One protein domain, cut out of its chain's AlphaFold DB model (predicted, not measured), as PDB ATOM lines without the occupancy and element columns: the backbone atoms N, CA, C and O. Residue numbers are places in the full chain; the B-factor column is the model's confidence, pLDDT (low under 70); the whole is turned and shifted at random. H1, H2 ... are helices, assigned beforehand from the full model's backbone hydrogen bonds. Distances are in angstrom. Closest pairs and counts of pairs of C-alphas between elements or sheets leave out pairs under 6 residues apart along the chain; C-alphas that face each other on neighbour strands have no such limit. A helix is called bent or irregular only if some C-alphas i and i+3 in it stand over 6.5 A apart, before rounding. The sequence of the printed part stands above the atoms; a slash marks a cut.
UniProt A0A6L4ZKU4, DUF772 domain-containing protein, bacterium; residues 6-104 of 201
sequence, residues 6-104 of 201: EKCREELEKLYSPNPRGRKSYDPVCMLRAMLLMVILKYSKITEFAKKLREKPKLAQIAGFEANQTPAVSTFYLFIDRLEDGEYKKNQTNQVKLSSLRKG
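AT A GLANCE: This is residues 6 to 104 of the 201 residues of the protein "DUF772 domain-containing protein" of bacterium (UniProt A0A6L4ZKU4). Helices H2, H3 and H4 group at one end of an elongated body, and H5 reaches from H3 toward the other end, where H6 folds back on it after the long loop 86 to 97. H1 packs crosswise on the beginning of H2, and residues 19 to 24 stick out. The printed part has 99 residues with six named helices, H1 to H6 in chain order, and no named strand, an all helix class. It is compact, with a radius of gyration of the C-alphas of 14.3 A and spans of 44 by 28 by 26 A.

IN THESE COORDINATES: H1, residues 6 to 13, begins at C-alpha 6 (111.730, 145.888, 166.853); it is irregular, with C-alphas 7 and 10 7.5 A apart. H2 is residues 28 to 40, 18.3 A long, H3 residues 46 to 55, 14.1 A, and H4 residues 57 to 63. H5, residues 73 to 85, is 18.7 A long. H6, residues 98 to 103, ends at C-alpha 103 (140.169, 139.616, 158.691).

HOW THE PARTS SIT: Residues 28 to 29 of H2 touch H1, at a steep tilt of 63 degrees; the closest C-alphas are Leu 12 and Pro 28, 6.0 A. H2 touches H4, about perpendicular at 73 degrees, closest at C-alphas Ala 34 and Ala 63, 4.9 A. H3 and H4 touch only at the corner. H2 and H5 only just touch, with 3 pairs of C-alphas within 8 A, closest Met 31 and Phe 79, 7.3 A. Residues 73 to 76 of H5 touch H3, with C-alphas Thr 47 and Val 73 closest at 5.6 A. Residues 81 to 85 of H5 touch H6, opposite ways at a steep tilt of 47 degrees, with C-alphas Asp 81 and Ser 99 closest at 5.2 A. In H2 to H6 every O i to N i+4 pair is within hydrogen-bond range; in H1 2 of 4 are.

THE WHOLE: The C-alphas farthest apart, Lys 58 and Asn 94, are 44.7 A apart. The printed part has no cut. The links H1 to H2 and H5 to H6 are long. Residues 91 to 95 have pLDDT under 70.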
ATOM      1  N   GLU A   6     111.805 144.427 166.877       92.38
ATOM      2  CA  GLU A   6     111.730 145.888 166.853       92.38
ATOM      3  C   GLU A   6     112.270 146.533 168.135       92.38
ATOM      4  O   GLU A   6     112.822 147.628 168.094       92.38
ATOM      5  N   LYS A   7     112.212 145.815 169.265       91.06
ATOM      6  CA  LYS A   7     112.764 146.266 170.554       91.06
ATOM      7  C   LYS A   7     114.267 146.531 170.522       91.06
ATOM      8  O   LYS A   7     114.773 147.193 171.421       91.06
ATOM      9  N   CYS A   8     114.966 146.002 169.519       91.81
ATOM     10  CA  CYS A   8     116.398 146.196 169.339       91.81
ATOM     11  C   CYS A   8     116.750 147.214 168.251       91.81
ATOM     12  O   CYS A   8     117.929 147.369 167.930       91.81
ATOM     13  N   ARG A   9     115.761 147.906 167.663       94.06
ATOM     14  CA  ARG A   9     115.994 148.884 166.591       94.06
ATOM     15  C   ARG A   9     117.012 149.941 167.003       94.06
ATOM     16  O   ARG A   9     117.979 150.145 166.279       94.06
ATOM     17  N   GLU A  10     116.837 150.549 168.175       92.62
ATOM     18  CA  GLU A  10     117.720 151.620 168.648       92.62
ATOM     19  C   GLU A  10     119.183 151.166 168.775       92.62
ATOM     20  O   GLU A  10     120.092 151.885 168.364       92.62
ATOM     21  N   GLU A  11     119.443 149.960 169.301       92.00
ATOM     22  CA  GLU A  11     120.813 149.429 169.372       92.00
ATOM     23  C   GLU A  11     121.398 149.154 167.992       92.00
ATOM     24  O   GLU A  11     122.583 149.384 167.753       92.00
ATOM     25  N   LEU A  12     120.572 148.625 167.097       93.81
ATOM     26  CA  LEU A  12     120.993 148.227 165.767       93.81
ATOM     27  C   LEU A  12     121.250 149.433 164.858       93.81
ATOM     28  O   LEU A  12     122.180 149.397 164.054       93.81
ATOM     29  N   GLU A  13     120.473 150.506 164.990       94.25
ATOM     30  CA  GLU A  13     120.643 151.743 164.221       94.25
ATOM     31  C   GLU A  13     121.914 152.498 164.611       94.25
ATOM     32  O   GLU A  13     122.590 153.032 163.730       94.25
ATOM     33  N   LYS A  14     122.326 152.439 165.886       93.56
ATOM     34  CA  LYS A  14     123.610 152.997 166.353       93.56
ATOM     35  C   LYS A  14     124.825 152.414 165.630       93.56
ATOM     36  O   LYS A  14     125.872 153.050 165.590       93.56
ATOM     37  N   LEU A  15     124.715 151.228 165.029       92.50
ATOM     38  CA  LEU A  15     125.801 150.605 164.258       92.50
ATOM     39  C   LEU A  15     126.007 151.249 162.872       92.50
ATOM     40  O   LEU A  15     126.946 150.911 162.144       92.50
ATOM     41  N   TYR A  16     125.104 152.141 162.465       92.62
ATOM     42  CA  TYR A  16     125.075 152.759 161.147       92.62
ATOM     43  C   TYR A  16     125.378 154.253 161.241       92.62
ATOM     44  O   TYR A  16     125.194 154.898 162.268       92.62
ATOM     45  N   SER A  17     125.866 154.821 160.137       89.88
ATOM     46  CA  SER A  17     126.108 156.263 160.064       89.88
ATOM     47  C   SER A  17     124.778 157.021 160.145       89.88
ATOM     48  O   SER A  17     123.905 156.740 159.320       89.88
ATOM     49  N   PRO A  18     124.647 158.036 161.022       86.38
ATOM     50  CA  PRO A  18     123.457 158.889 161.065       86.38
ATOM     51  C   PRO A  18     123.317 159.746 159.798       86.38
ATOM     52  O   PRO A  18     122.222 160.158 159.440       86.38
ATOM     53  N   ASN A  19     124.427 159.974 159.086       86.06
ATOM     54  CA  ASN A  19     124.453 160.669 157.804       86.06
ATOM     55  C   ASN A  19     124.703 159.647 156.688       86.06
ATOM     56  O   ASN A  19     125.870 159.308 156.430       86.06
ATOM     57  N   PRO A  20     123.653 159.108 156.044       74.56
ATOM     58  CA  PRO A  20     123.813 158.144 154.969       74.56
ATOM     59  C   PRO A  20     124.423 158.840 153.751       74.56
ATOM     60  O   PRO A  20     123.843 159.752 153.169       74.56
ATOM     61  N   ARG A  21     125.621 158.405 153.355       79.12
ATOM     62  CA  ARG A  21     126.232 158.764 152.071       79.12
ATOM     63  C   ARG A  21     126.274 157.516 151.198       79.12
ATOM     64  O   ARG A  21     126.716 156.465 151.655       79.12
ATOM     65  N   GLY A  22     125.836 157.639 149.947       81.25
ATOM     66  CA  GLY A  22     125.772 156.525 148.999       81.25
ATOM     67  C   GLY A  22     124.474 155.717 149.092       81.25
ATOM     68  O   GLY A  22     123.424 156.237 149.464       81.25
ATOM     69  N   ARG A  23     124.532 154.436 148.706       81.94
ATOM     70  CA  ARG A  23     123.351 153.560 148.652       81.94
ATOM     71  C   ARG A  23     122.758 153.355 150.050       81.94
ATOM     72  O   ARG A  23     123.475 152.977 150.976       81.94
ATOM     73  N   LYS A  24     121.435 153.526 150.165       86.50
ATOM     74  CA  LYS A  24     120.670 153.231 151.384       86.50
ATOM     75  C   LYS A  24     120.957 151.801 151.852       86.50
ATOM     76  O   LYS A  24     120.868 150.855 151.066       86.50
ATOM     77  N   SER A  25     121.322 151.649 153.122       90.06
ATOM     78  CA  SER A  25     121.486 150.330 153.728       90.06
ATOM     79  C   SER A  25     120.134 149.662 153.961       90.06
ATOM     80  O   SER A  25     119.127 150.336 154.162       90.06
ATOM     81  N   TYR A  26     120.125 148.330 153.972       93.69
ATOM     82  CA  TYR A  26     118.961 147.567 154.419       93.69
ATOM     83  C   TYR A  26     118.662 147.841 155.896       93.69
ATOM     84  O   TYR A  26     119.595 148.088 156.668       93.69
ATOM     85  N   ASP A  27     117.379 147.765 156.263       94.81
ATOM     86  CA  ASP A  27     116.925 147.875 157.654       94.81
ATOM     87  C   ASP A  27     117.665 146.835 158.511       94.81
ATOM     88  O   ASP A  27     117.602 145.633 158.204       94.81
ATOM     89  N   PRO A  28     118.403 147.255 159.552       95.56
ATOM     90  CA  PRO A  28     119.158 146.320 160.365       95.56
ATOM     91  C   PRO A  28     118.274 145.329 161.129       95.56
ATOM     92  O   PRO A  28     118.725 144.212 161.383       95.56
ATOM     93  N   VAL A  29     117.011 145.664 161.424       95.88
ATOM     94  CA  VAL A  29     116.062 144.710 162.024       95.88
ATOM     95  C   VAL A  29     115.745 143.581 161.038       95.88
ATOM     96  O   VAL A  29     115.757 142.408 161.415       95.88
ATOM     97  N   CYS A  30     115.539 143.900 159.756       95.88
ATOM     98  CA  CYS A  30     115.359 142.890 158.707       95.88
ATOM     99  C   CYS A  30     116.632 142.060 158.484       95.88
ATOM    100  O   CYS A  30     116.547 140.848 158.294       95.88
ATOM    101  N   MET A  31     117.820 142.670 158.574       97.19
ATOM    102  CA  MET A  31     119.089 141.929 158.519       97.19
ATOM    103  C   MET A  31     119.229 140.941 159.686       97.19
ATOM    104  O   MET A  31     119.583 139.783 159.457       97.19
ATOM    105  N   LEU A  32     118.897 141.356 160.915       95.81
ATOM    106  CA  LEU A  32     118.879 140.469 162.081       95.81
ATOM    107  C   LEU A  32     117.855 139.340 161.902       95.81
ATOM    108  O   LEU A  32     118.184 138.172 162.115       95.81
ATOM    109  N   ARG A  33     116.637 139.664 161.445       95.75
ATOM    110  CA  ARG A  33     115.587 138.677 161.150       95.75
ATOM    111  C   ARG A  33     116.068 137.637 160.143       95.75
ATOM    112  O   ARG A  33     115.888 136.442 160.360       95.75
ATOM    113  N   ALA A  34     116.716 138.077 159.070       96.31
ATOM    114  CA  ALA A  34     117.267 137.199 158.049       96.31
ATOM    115  C   ALA A  34     118.361 136.275 158.605       96.31
ATOM    116  O   ALA A  34     118.357 135.085 158.304       96.31
ATOM    117  N   MET A  35     119.256 136.789 159.454       95.62
ATOM    118  CA  MET A  35     120.281 135.975 160.122       95.62
ATOM    119  C   MET A  35     119.665 134.920 161.050       95.62
ATOM    120  O   MET A  35     120.079 133.763 161.022       95.62
ATOM    121  N   LEU A  36     118.633 135.274 161.819       94.75
ATOM    122  CA  LEU A  36     117.910 134.314 162.658       94.75
ATOM    123  C   LEU A  36     117.200 133.247 161.816       94.75
ATOM    124  O   LEU A  36     117.281 132.063 162.132       94.75
ATOM    125  N   LEU A  37     116.559 133.638 160.710       95.50
ATOM    126  CA  LEU A  37     115.940 132.698 159.773       95.50
ATOM    127  C   LEU A  37     116.962 131.746 159.155       95.50
ATOM    128  O   LEU A  37     116.662 130.564 159.006       95.50
ATOM    129  N   MET A  38     118.165 132.226 158.834       96.56
ATOM    130  CA  MET A  38     119.254 131.374 158.352       96.56
ATOM    131  C   MET A  38     119.545 130.239 159.344       96.56
ATOM    132  O   MET A  38     119.627 129.080 158.937       96.56
ATOM    133  N   VAL A  39     119.635 130.567 160.639       94.75
ATOM    134  CA  VAL A  39     119.885 129.604 161.723       94.75
ATOM    135  C   VAL A  39     118.698 128.657 161.916       94.75
ATOM    136  O   VAL A  39     118.886 127.444 161.949       94.75
ATOM    137  N   ILE A  40     117.470 129.185 161.979       94.56
ATOM    138  CA  ILE A  40     116.242 128.391 162.170       94.56
ATOM    139  C   ILE A  40     116.053 127.383 161.028       94.56
ATOM    140  O   ILE A  40     115.702 126.228 161.264       94.56
ATOM    141  N   LEU A  41     116.327 127.801 159.791       95.75
ATOM    142  CA  LEU A  41     116.238 126.957 158.598       95.75
ATOM    143  C   LEU A  41     117.492 126.094 158.372       95.75
ATOM    144  O   LEU A  41     117.557 125.374 157.378       95.75
ATOM    145  N   LYS A  42     118.464 126.141 159.294       96.12
ATOM    146  CA  LYS A  42     119.688 125.324 159.303       96.12
ATOM    147  C   LYS A  42     120.577 125.504 158.068       96.12
ATOM    148  O   LYS A  42     121.257 124.571 157.643       96.12
ATOM    149  N   TYR A  43     120.617 126.707 157.500       96.00
ATOM    150  CA  TYR A  43     121.596 127.037 156.467       96.00
ATOM    151  C   TYR A  43     122.963 127.298 157.106       96.00
ATOM    152  O   TYR A  43     123.112 128.197 157.929       96.00
ATOM    153  N   SER A  44     123.977 126.534 156.702       92.31
ATOM    154  CA  SER A  44     125.339 126.655 157.241       92.31
ATOM    155  C   SER A  44     126.170 127.743 156.557       92.31
ATOM    156  O   SER A  44     127.121 128.254 157.148       92.31
ATOM    157  N   LYS A  45     125.822 128.122 155.319       96.19
ATOM    158  CA  LYS A  45     126.555 129.125 154.535       96.19
ATOM    159  C   LYS A  45     125.680 130.319 154.171       96.19
ATOM    160  O   LYS A  45     124.626 130.174 153.552       96.19
ATOM    161  N   ILE A  46     126.204 131.518 154.433       96.56
ATOM    162  CA  ILE A  46     125.581 132.796 154.050       96.56
ATOM    163  C   ILE A  46     125.391 132.890 152.530       96.56
ATOM    164  O   ILE A  46     124.389 133.421 152.062       96.56
ATOM    165  N   THR A  47     126.328 132.353 151.742       97.06
ATOM    166  CA  THR A  47     126.238 132.322 150.273       97.06
ATOM    167  C   THR A  47     125.014 131.554 149.783       97.06
ATOM    168  O   THR A  47     124.263 132.052 148.945       97.06
ATOM    169  N   GLU A  48     124.791 130.362 150.335       96.56
ATOM    170  CA  GLU A  48     123.646 129.512 150.008       96.56
ATOM    171  C   GLU A  48     122.337 130.165 150.457       96.56
ATOM    172  O   GLU A  48     121.376 130.220 149.687       96.56
ATOM    173  N   PHE A  49     122.314 130.739 151.662       97.25
ATOM    174  CA  PHE A  49     121.137 131.426 152.181       97.25
ATOM    175  C   PHE A  49     120.764 132.673 151.367       97.25
ATOM    176  O   PHE A  49     119.606 132.833 150.987       97.25
ATOM    177  N   ALA A  50     121.734 133.523 151.019       96.38
ATOM    178  CA  ALA A  50     121.495 134.709 150.195       96.38
ATOM    179  C   ALA A  50     120.963 134.340 148.799       96.38
ATOM    180  O   ALA A  50     120.085 135.023 148.267       96.38
ATOM    181  N   LYS A  51     121.444 133.229 148.220       95.62
ATOM    182  CA  LYS A  51     120.892 132.679 146.975       95.62
ATOM    183  C   LYS A  51     119.430 132.261 147.166       95.62
ATOM    184  O   LYS A  51     118.579 132.653 146.374       95.62
ATOM    185  N   LYS A  52     119.120 131.531 148.243       95.50
ATOM    186  CA  LYS A  52     117.756 131.066 148.546       95.50
ATOM    187  C   LYS A  52     116.778 132.202 148.825       95.50
ATOM    188  O   LYS A  52     115.634 132.109 148.387       95.50
ATOM    189  N   LEU A  53     117.216 133.268 149.493       95.12
ATOM    190  CA  LEU A  53     116.421 134.484 149.682       95.12
ATOM    191  C   LEU A  53     116.012 135.103 148.344       95.12
ATOM    192  O   LEU A  53     114.857 135.478 148.177       95.12
ATOM    193  N   ARG A  54     116.938 135.161 147.380       94.31
ATOM    194  CA  ARG A  54     116.668 135.699 146.042       94.31
ATOM    195  C   ARG A  54     115.757 134.793 145.213       94.31
ATOM    196  O   ARG A  54     114.889 135.289 144.511       94.31
ATOM    197  N   GLU A  55     115.954 133.479 145.296       94.62
ATOM    198  CA  GLU A  55     115.160 132.485 144.557       94.62
ATOM    199  C   GLU A  55     113.712 132.377 145.063       94.62
ATOM    200  O   GLU A  55     112.825 131.994 144.305       94.62
ATOM    201  N   LYS A  56     113.460 132.661 146.349       94.69
ATOM    202  CA  LYS A  56     112.165 132.420 146.999       94.69
ATOM    203  C   LYS A  56     111.550 133.725 147.527       94.69
ATOM    204  O   LYS A  56     111.804 134.080 148.680       94.69
ATOM    205  N   PRO A  57     110.645 134.380 146.774       94.25
ATOM    206  CA  PRO A  57     110.003 135.632 147.192       94.25
ATOM    207  C   PRO A  57     109.296 135.551 148.552       94.25
ATOM    208  O   PRO A  57     109.418 136.460 149.366       94.25
ATOM    209  N   LYS A  58     108.634 134.425 148.854       94.44
ATOM    210  CA  LYS A  58     108.001 134.201 150.168       94.44
ATOM    211  C   LYS A  58     109.015 134.240 151.317       94.44
ATOM    212  O   LYS A  58     108.717 134.774 152.379       94.44
ATOM    213  N   LEU A  59     110.217 133.693 151.113       94.75
ATOM    214  CA  LEU A  59     111.272 133.718 152.127       94.75
ATOM    215  C   LEU A  59     111.817 135.139 152.319       94.75
ATOM    216  O   LEU A  59     112.059 135.540 153.454       94.75
ATOM    217  N   ALA A  60     111.964 135.905 151.231       95.75
ATOM    218  CA  ALA A  60     112.339 137.317 151.295       95.75
ATOM    219  C   ALA A  60     111.321 138.132 152.107       95.75
ATOM    220  O   ALA A  60     111.712 138.836 153.036       95.75
ATOM    221  N   GLN A  61     110.026 137.942 151.842       94.56
ATOM    222  CA  GLN A  61     108.954 138.627 152.562       94.56
ATOM    223  C   GLN A  61     108.947 138.282 154.060       94.56
ATOM    224  O   GLN A  61     108.860 139.180 154.892       94.56
ATOM    225  N   ILE A  62     109.123 137.004 154.425       93.62
ATOM    226  CA  ILE A  62     109.232 136.575 155.834       93.62
ATOM    227  C   ILE A  62     110.458 137.205 156.518       93.62
ATOM    228  O   ILE A  62     110.400 137.572 157.691       93.62
ATOM    229  N   ALA A  63     111.570 137.369 155.794       93.75
ATOM    230  CA  ALA A  63     112.746 138.075 156.298       93.75
ATOM    231  C   ALA A  63     112.537 139.601 156.420       93.75
ATOM    232  O   ALA A  63     113.293 140.267 157.131       93.75
ATOM    233  N   GLY A  64     111.476 140.151 155.823       93.81
ATOM    234  CA  GLY A  64     111.174 141.584 155.802       93.81
ATOM    235  C   GLY A  64     111.826 142.327 154.637       93.81
ATOM    236  O   GLY A  64     112.150 143.506 154.772       93.81
ATOM    237  N   PHE A  65     112.062 141.640 153.518       94.94
ATOM    238  CA  PHE A  65     112.556 142.228 152.275       94.94
ATOM    239  C   PHE A  65     111.509 142.129 151.166       94.94
ATOM    240  O   PHE A  65     110.776 141.143 151.076       94.94
ATOM    241  N   GLU A  66     111.509 143.117 150.276       91.94
ATOM    242  CA  GLU A  66     110.721 143.069 149.048       91.94
ATOM    243  C   GLU A  66     111.237 141.989 148.092       91.94
ATOM    244  O   GLU A  66     112.439 141.685 148.033       91.94
ATOM    245  N   ALA A  67     110.327 141.432 147.290       83.44
ATOM    246  CA  ALA A  67     110.698 140.504 146.228       83.44
ATOM    247  C   ALA A  67     111.704 141.182 145.278       83.44
ATOM    248  O   ALA A  67     111.515 142.319 144.854       83.44
ATOM    249  N   ASN A  68     112.802 140.492 144.961       83.38
ATOM    250  CA  ASN A  68     113.934 140.988 144.160       83.38
ATOM    251  C   ASN A  68     114.825 142.066 144.812       83.38
ATOM    252  O   ASN A  68     115.892 142.358 144.270       83.38
ATOM    253  N   GLN A  69     114.486 142.601 145.991       91.81
ATOM    254  CA  GLN A  69     115.349 143.519 146.750       91.81
ATOM    255  C   GLN A  69     115.930 142.839 147.993       91.81
ATOM    256  O   GLN A  69     115.753 143.279 149.127       91.81
ATOM    257  N   THR A  70     116.643 141.738 147.775       95.12
ATOM    258  CA  THR A  70     117.273 140.966 148.852       95.12
ATOM    259  C   THR A  70     118.750 141.333 149.021       95.12
ATOM    260  O   THR A  70     119.436 141.576 148.018       95.12
ATOM    261  N   PRO A  71     119.291 141.294 150.250       95.62
ATOM    262  CA  PRO A  71     120.706 141.546 150.501       95.62
ATOM    263  C   PRO A  71     121.620 140.584 149.729       95.62
ATOM    264  O   PRO A  71     121.324 139.404 149.539       95.62
ATOM    265  N   ALA A  72     122.767 141.102 149.288       95.12
ATOM    266  CA  ALA A  72     123.832 140.280 148.731       95.12
ATOM    267  C   ALA A  72     124.649 139.632 149.859       95.12
ATOM    268  O   ALA A  72     124.599 140.060 151.011       95.12
ATOM    269  N   VAL A  73     125.476 138.643 149.512       96.88
ATOM    270  CA  VAL A  73     126.373 137.958 150.458       96.88
ATOM    271  C   VAL A  73     127.249 138.950 151.232       96.88
ATOM    272  O   VAL A  73     127.338 138.882 152.454       96.88
ATOM    273  N   SER A  74     127.846 139.920 150.534       94.88
ATOM    274  CA  SER A  74     128.682 140.958 151.149       94.88
ATOM    275  C   SER A  74     127.917 141.816 152.156       94.88
ATOM    276  O   SER A  74     128.496 142.281 153.132       94.88
ATOM    277  N   THR A  75     126.611 142.005 151.957       95.94
ATOM    278  CA  THR A  75     125.766 142.799 152.852       95.94
ATOM    279  C   THR A  75     125.563 142.116 154.203       95.94
ATOM    280  O   THR A  75     125.551 142.802 155.223       95.94
ATOM    281  N   PHE A  76     125.473 140.784 154.232       96.62
ATOM    282  CA  PHE A  76     125.441 140.018 155.481       96.62
ATOM    283  C   PHE A  76     126.755 140.131 156.248       96.62
ATOM    284  O   PHE A  76     126.742 140.433 157.436       96.62
ATOM    285  N   TYR A  77     127.893 139.964 155.569       94.81
ATOM    286  CA  TYR A  77     129.194 140.137 156.218       94.81
ATOM    287  C   TYR A  77     129.388 141.559 156.743       94.81
ATOM    288  O   TYR A  77     129.865 141.723 157.856       94.81
ATOM    289  N   LEU A  78     128.933 142.574 156.008       94.31
ATOM    290  CA  LEU A  78     128.988 143.958 156.472       94.31
ATOM    291  C   LEU A  78     128.105 144.202 157.708       94.31
ATOM    292  O   LEU A  78     128.456 145.012 158.558       94.31
ATOM    293  N   PHE A  79     126.962 143.521 157.819       95.56
ATOM    294  CA  PHE A  79     126.135 143.564 159.028       95.56
ATOM    295  C   PHE A  79     126.841 142.913 160.226       95.56
ATOM    296  O   PHE A  79     126.849 143.493 161.308       95.56
ATOM    297  N   ILE A  80     127.495 141.765 160.021       93.75
ATOM    298  CA  ILE A  80     128.315 141.109 161.054       93.75
ATOM    299  C   ILE A  80     129.471 142.020 161.479       93.75
ATOM    300  O   ILE A  80     129.668 142.230 162.667       93.75
ATOM    301  N   ASP A  81     130.182 142.621 160.524       93.00
ATOM    302  CA  ASP A  81     131.283 143.544 160.817       93.00
ATOM    303  C   ASP A  81     130.811 144.734 161.665       93.00
ATOM    304  O   ASP A  81     131.495 145.134 162.599       93.00
ATOM    305  N   ARG A  82     129.625 145.284 161.377       93.00
ATOM    306  CA  ARG A  82     129.023 146.368 162.169       93.00
ATOM    307  C   ARG A  82     128.685 145.929 163.592       93.00
ATOM    308  O   ARG A  82     128.940 146.677 164.528       93.00
ATOM    309  N   LEU A  83     128.142 144.723 163.766       92.50
ATOM    310  CA  LEU A  83     127.915 144.154 165.097       92.50
ATOM    311  C   LEU A  83     129.237 143.958 165.852       92.50
ATOM    312  O   LEU A  83     129.306 144.248 167.044       92.50
ATOM    313  N   GLU A  84     130.289 143.500 165.173       90.38
ATOM    314  CA  GLU A  84     131.626 143.334 165.751       90.38
ATOM    315  C   GLU A  84     132.253 144.677 166.142       90.38
ATOM    316  O   GLU A  84     132.770 144.805 167.251       90.38
ATOM    317  N   ASP A  85     132.169 145.687 165.276       90.06
ATOM    318  CA  ASP A  85     132.790 147.001 165.472       90.06
ATOM    319  C   ASP A  85     132.038 147.877 166.491       90.06
ATOM    320  O   ASP A  85     132.652 148.714 167.155       90.06
ATOM    321  N   GLY A  86     130.732 147.652 166.664       90.19
ATOM    322  CA  GLY A  86     129.890 148.370 167.616       90.19
ATOM    323  C   GLY A  86     129.341 149.689 167.082       90.19
ATOM    324  O   GLY A  86     129.096 149.838 165.886       90.19
ATOM    325  N   GLU A  87     129.086 150.633 167.992       90.94
ATOM    326  CA  GLU A  87     128.518 151.936 167.640       90.94
ATOM    327  C   GLU A  87     129.361 152.641 166.574       90.94
ATOM    328  O   GLU A  87     130.597 152.658 166.626       90.94
ATOM    329  N   TYR A  88     128.673 153.225 165.595       89.25
ATOM    330  CA  TYR A  88     129.305 153.888 164.478       89.25
ATOM    331  C   TYR A  88     130.175 155.043 164.964       89.25
ATOM    332  O   TYR A  88     129.705 156.064 165.466       89.25
ATOM    333  N   LYS A  89     131.476 154.912 164.719       85.81
ATOM    334  CA  LYS A  89     132.459 155.972 164.916       85.81
ATOM    335  C   LYS A  89     132.986 156.393 163.554       85.81
ATOM    336  O   LYS A  89     133.308 155.553 162.710       85.81
ATOM    337  N   LYS A  90     133.087 157.708 163.320       80.38
ATOM    338  CA  LYS A  90     133.806 158.221 162.144       80.38
ATOM    339  C   LYS A  90     135.224 157.652 162.172       80.38
ATOM    340  O   LYS A  90     135.815 157.568 163.243       80.38
ATOM    341  N   ASN A  91     135.750 157.269 161.008       69.50
ATOM    342  CA  ASN A  91     137.102 156.724 160.903       69.50
ATOM    343  C   ASN A  91     138.098 157.741 161.489       69.50
ATOM    344  O   ASN A  91     138.376 158.765 160.868       69.50
ATOM    345  N   GLN A  92     138.588 157.473 162.696       69.25
ATOM    346  CA  GLN A  92     139.684 158.207 163.311       69.25
ATOM    347  C   GLN A  92     140.982 157.477 162.972       69.25
ATOM    348  O   GLN A  92     141.018 156.246 162.965       69.25
ATOM    349  N   THR A  93     142.045 158.229 162.707       57.94
ATOM    350  CA  THR A  93     143.341 157.735 162.211       57.94
ATOM    351  C   THR A  93     143.996 156.670 163.100       57.94
ATOM    352  O   THR A  93     144.800 155.894 162.599       57.94
ATOM    353  N   ASN A  94     143.602 156.569 164.377       66.06
ATOM    354  CA  ASN A  94     144.202 155.662 165.363       66.06
ATOM    355  C   ASN A  94     143.255 154.561 165.884       66.06
ATOM    356  O   ASN A  94     143.610 153.861 166.829       66.06
ATOM    357  N   GLN A  95     142.055 154.392 165.314       69.19
ATOM    358  CA  GLN A  95     141.126 153.344 165.759       69.19
ATOM    359  C   GLN A  95     141.152 152.137 164.819       69.19
ATOM    360  O   GLN A  95     140.727 152.215 163.665       69.19
ATOM    361  N   VAL A  96     141.616 150.997 165.334       76.00
ATOM    362  CA  VAL A  96     141.542 149.716 164.626       76.00
ATOM    363  C   VAL A  96     140.171 149.092 164.863       76.00
ATOM    364  O   VAL A  96     139.749 148.902 166.001       76.00
ATOM    365  N   LYS A  97     139.473 148.762 163.774       80.75
ATOM    366  CA  LYS A  97     138.175 148.081 163.818       80.75
ATOM    367  C   LYS A  97     138.352 146.625 164.224       80.75
ATOM    368  O   LYS A  97     139.258 145.956 163.724       80.75
ATOM    369  N   LEU A  98     137.473 146.110 165.074       81.12
ATOM    370  CA  LEU A  98     137.560 144.733 165.555       81.12
ATOM    371  C   LEU A  98     137.404 143.736 164.394       81.12
ATOM    372  O   LEU A  98     138.176 142.783 164.273       81.12
ATOM    373  N   SER A  99     136.498 144.038 163.460       83.56
ATOM    374  CA  SER A  99     136.292 143.266 162.231       83.56
ATOM    375  C   SER A  99     137.553 143.197 161.355       83.56
ATOM    376  O   SER A  99     137.799 142.199 160.669       83.56
ATOM    377  N   SER A 100     138.402 144.232 161.397       82.00
ATOM    378  CA  SER A 100     139.671 144.271 160.660       82.00
ATOM    379  C   SER A 100     140.737 143.360 161.274       82.00
ATOM    380  O   SER A 100     141.485 142.727 160.529       82.00
ATOM    381  N   LEU A 101     140.749 143.205 162.604       80.75
ATOM    382  CA  LEU A 101     141.642 142.269 163.297       80.75
ATOM    383  C   LEU A 101     141.314 140.820 162.926       80.75
ATOM    384  O   LEU A 101     142.218 140.046 162.619       80.75
ATOM    385  N   ARG A 102     140.021 140.471 162.876       81.62
ATOM    386  CA  ARG A 102     139.558 139.134 162.470       81.62
ATOM    387  C   ARG A 102     139.931 138.797 161.025       81.62
ATOM    388  O   ARG A 102     140.270 137.656 160.729       81.62
ATOM    389  N   LYS A 103     139.842 139.776 160.122       80.69
ATOM    390  CA  LYS A 103     140.169 139.616 158.691       80.69
ATOM    391  C   LYS A 103     141.668 139.685 158.402       80.69
ATOM    392  O   LYS A 103     142.089 139.363 157.290       80.69
ATOM    393  N   GLY A 104     142.466 140.134 159.369       73.38
ATOM    394  CA  GLY A 104     143.913 140.196 159.255       73.38
ATOM    395  C   GLY A 104     144.527 138.812 159.056       73.38
ATOM    396  O   GLY A 104     144.008 137.797 159.520       73.38
TER     397      GLY A 104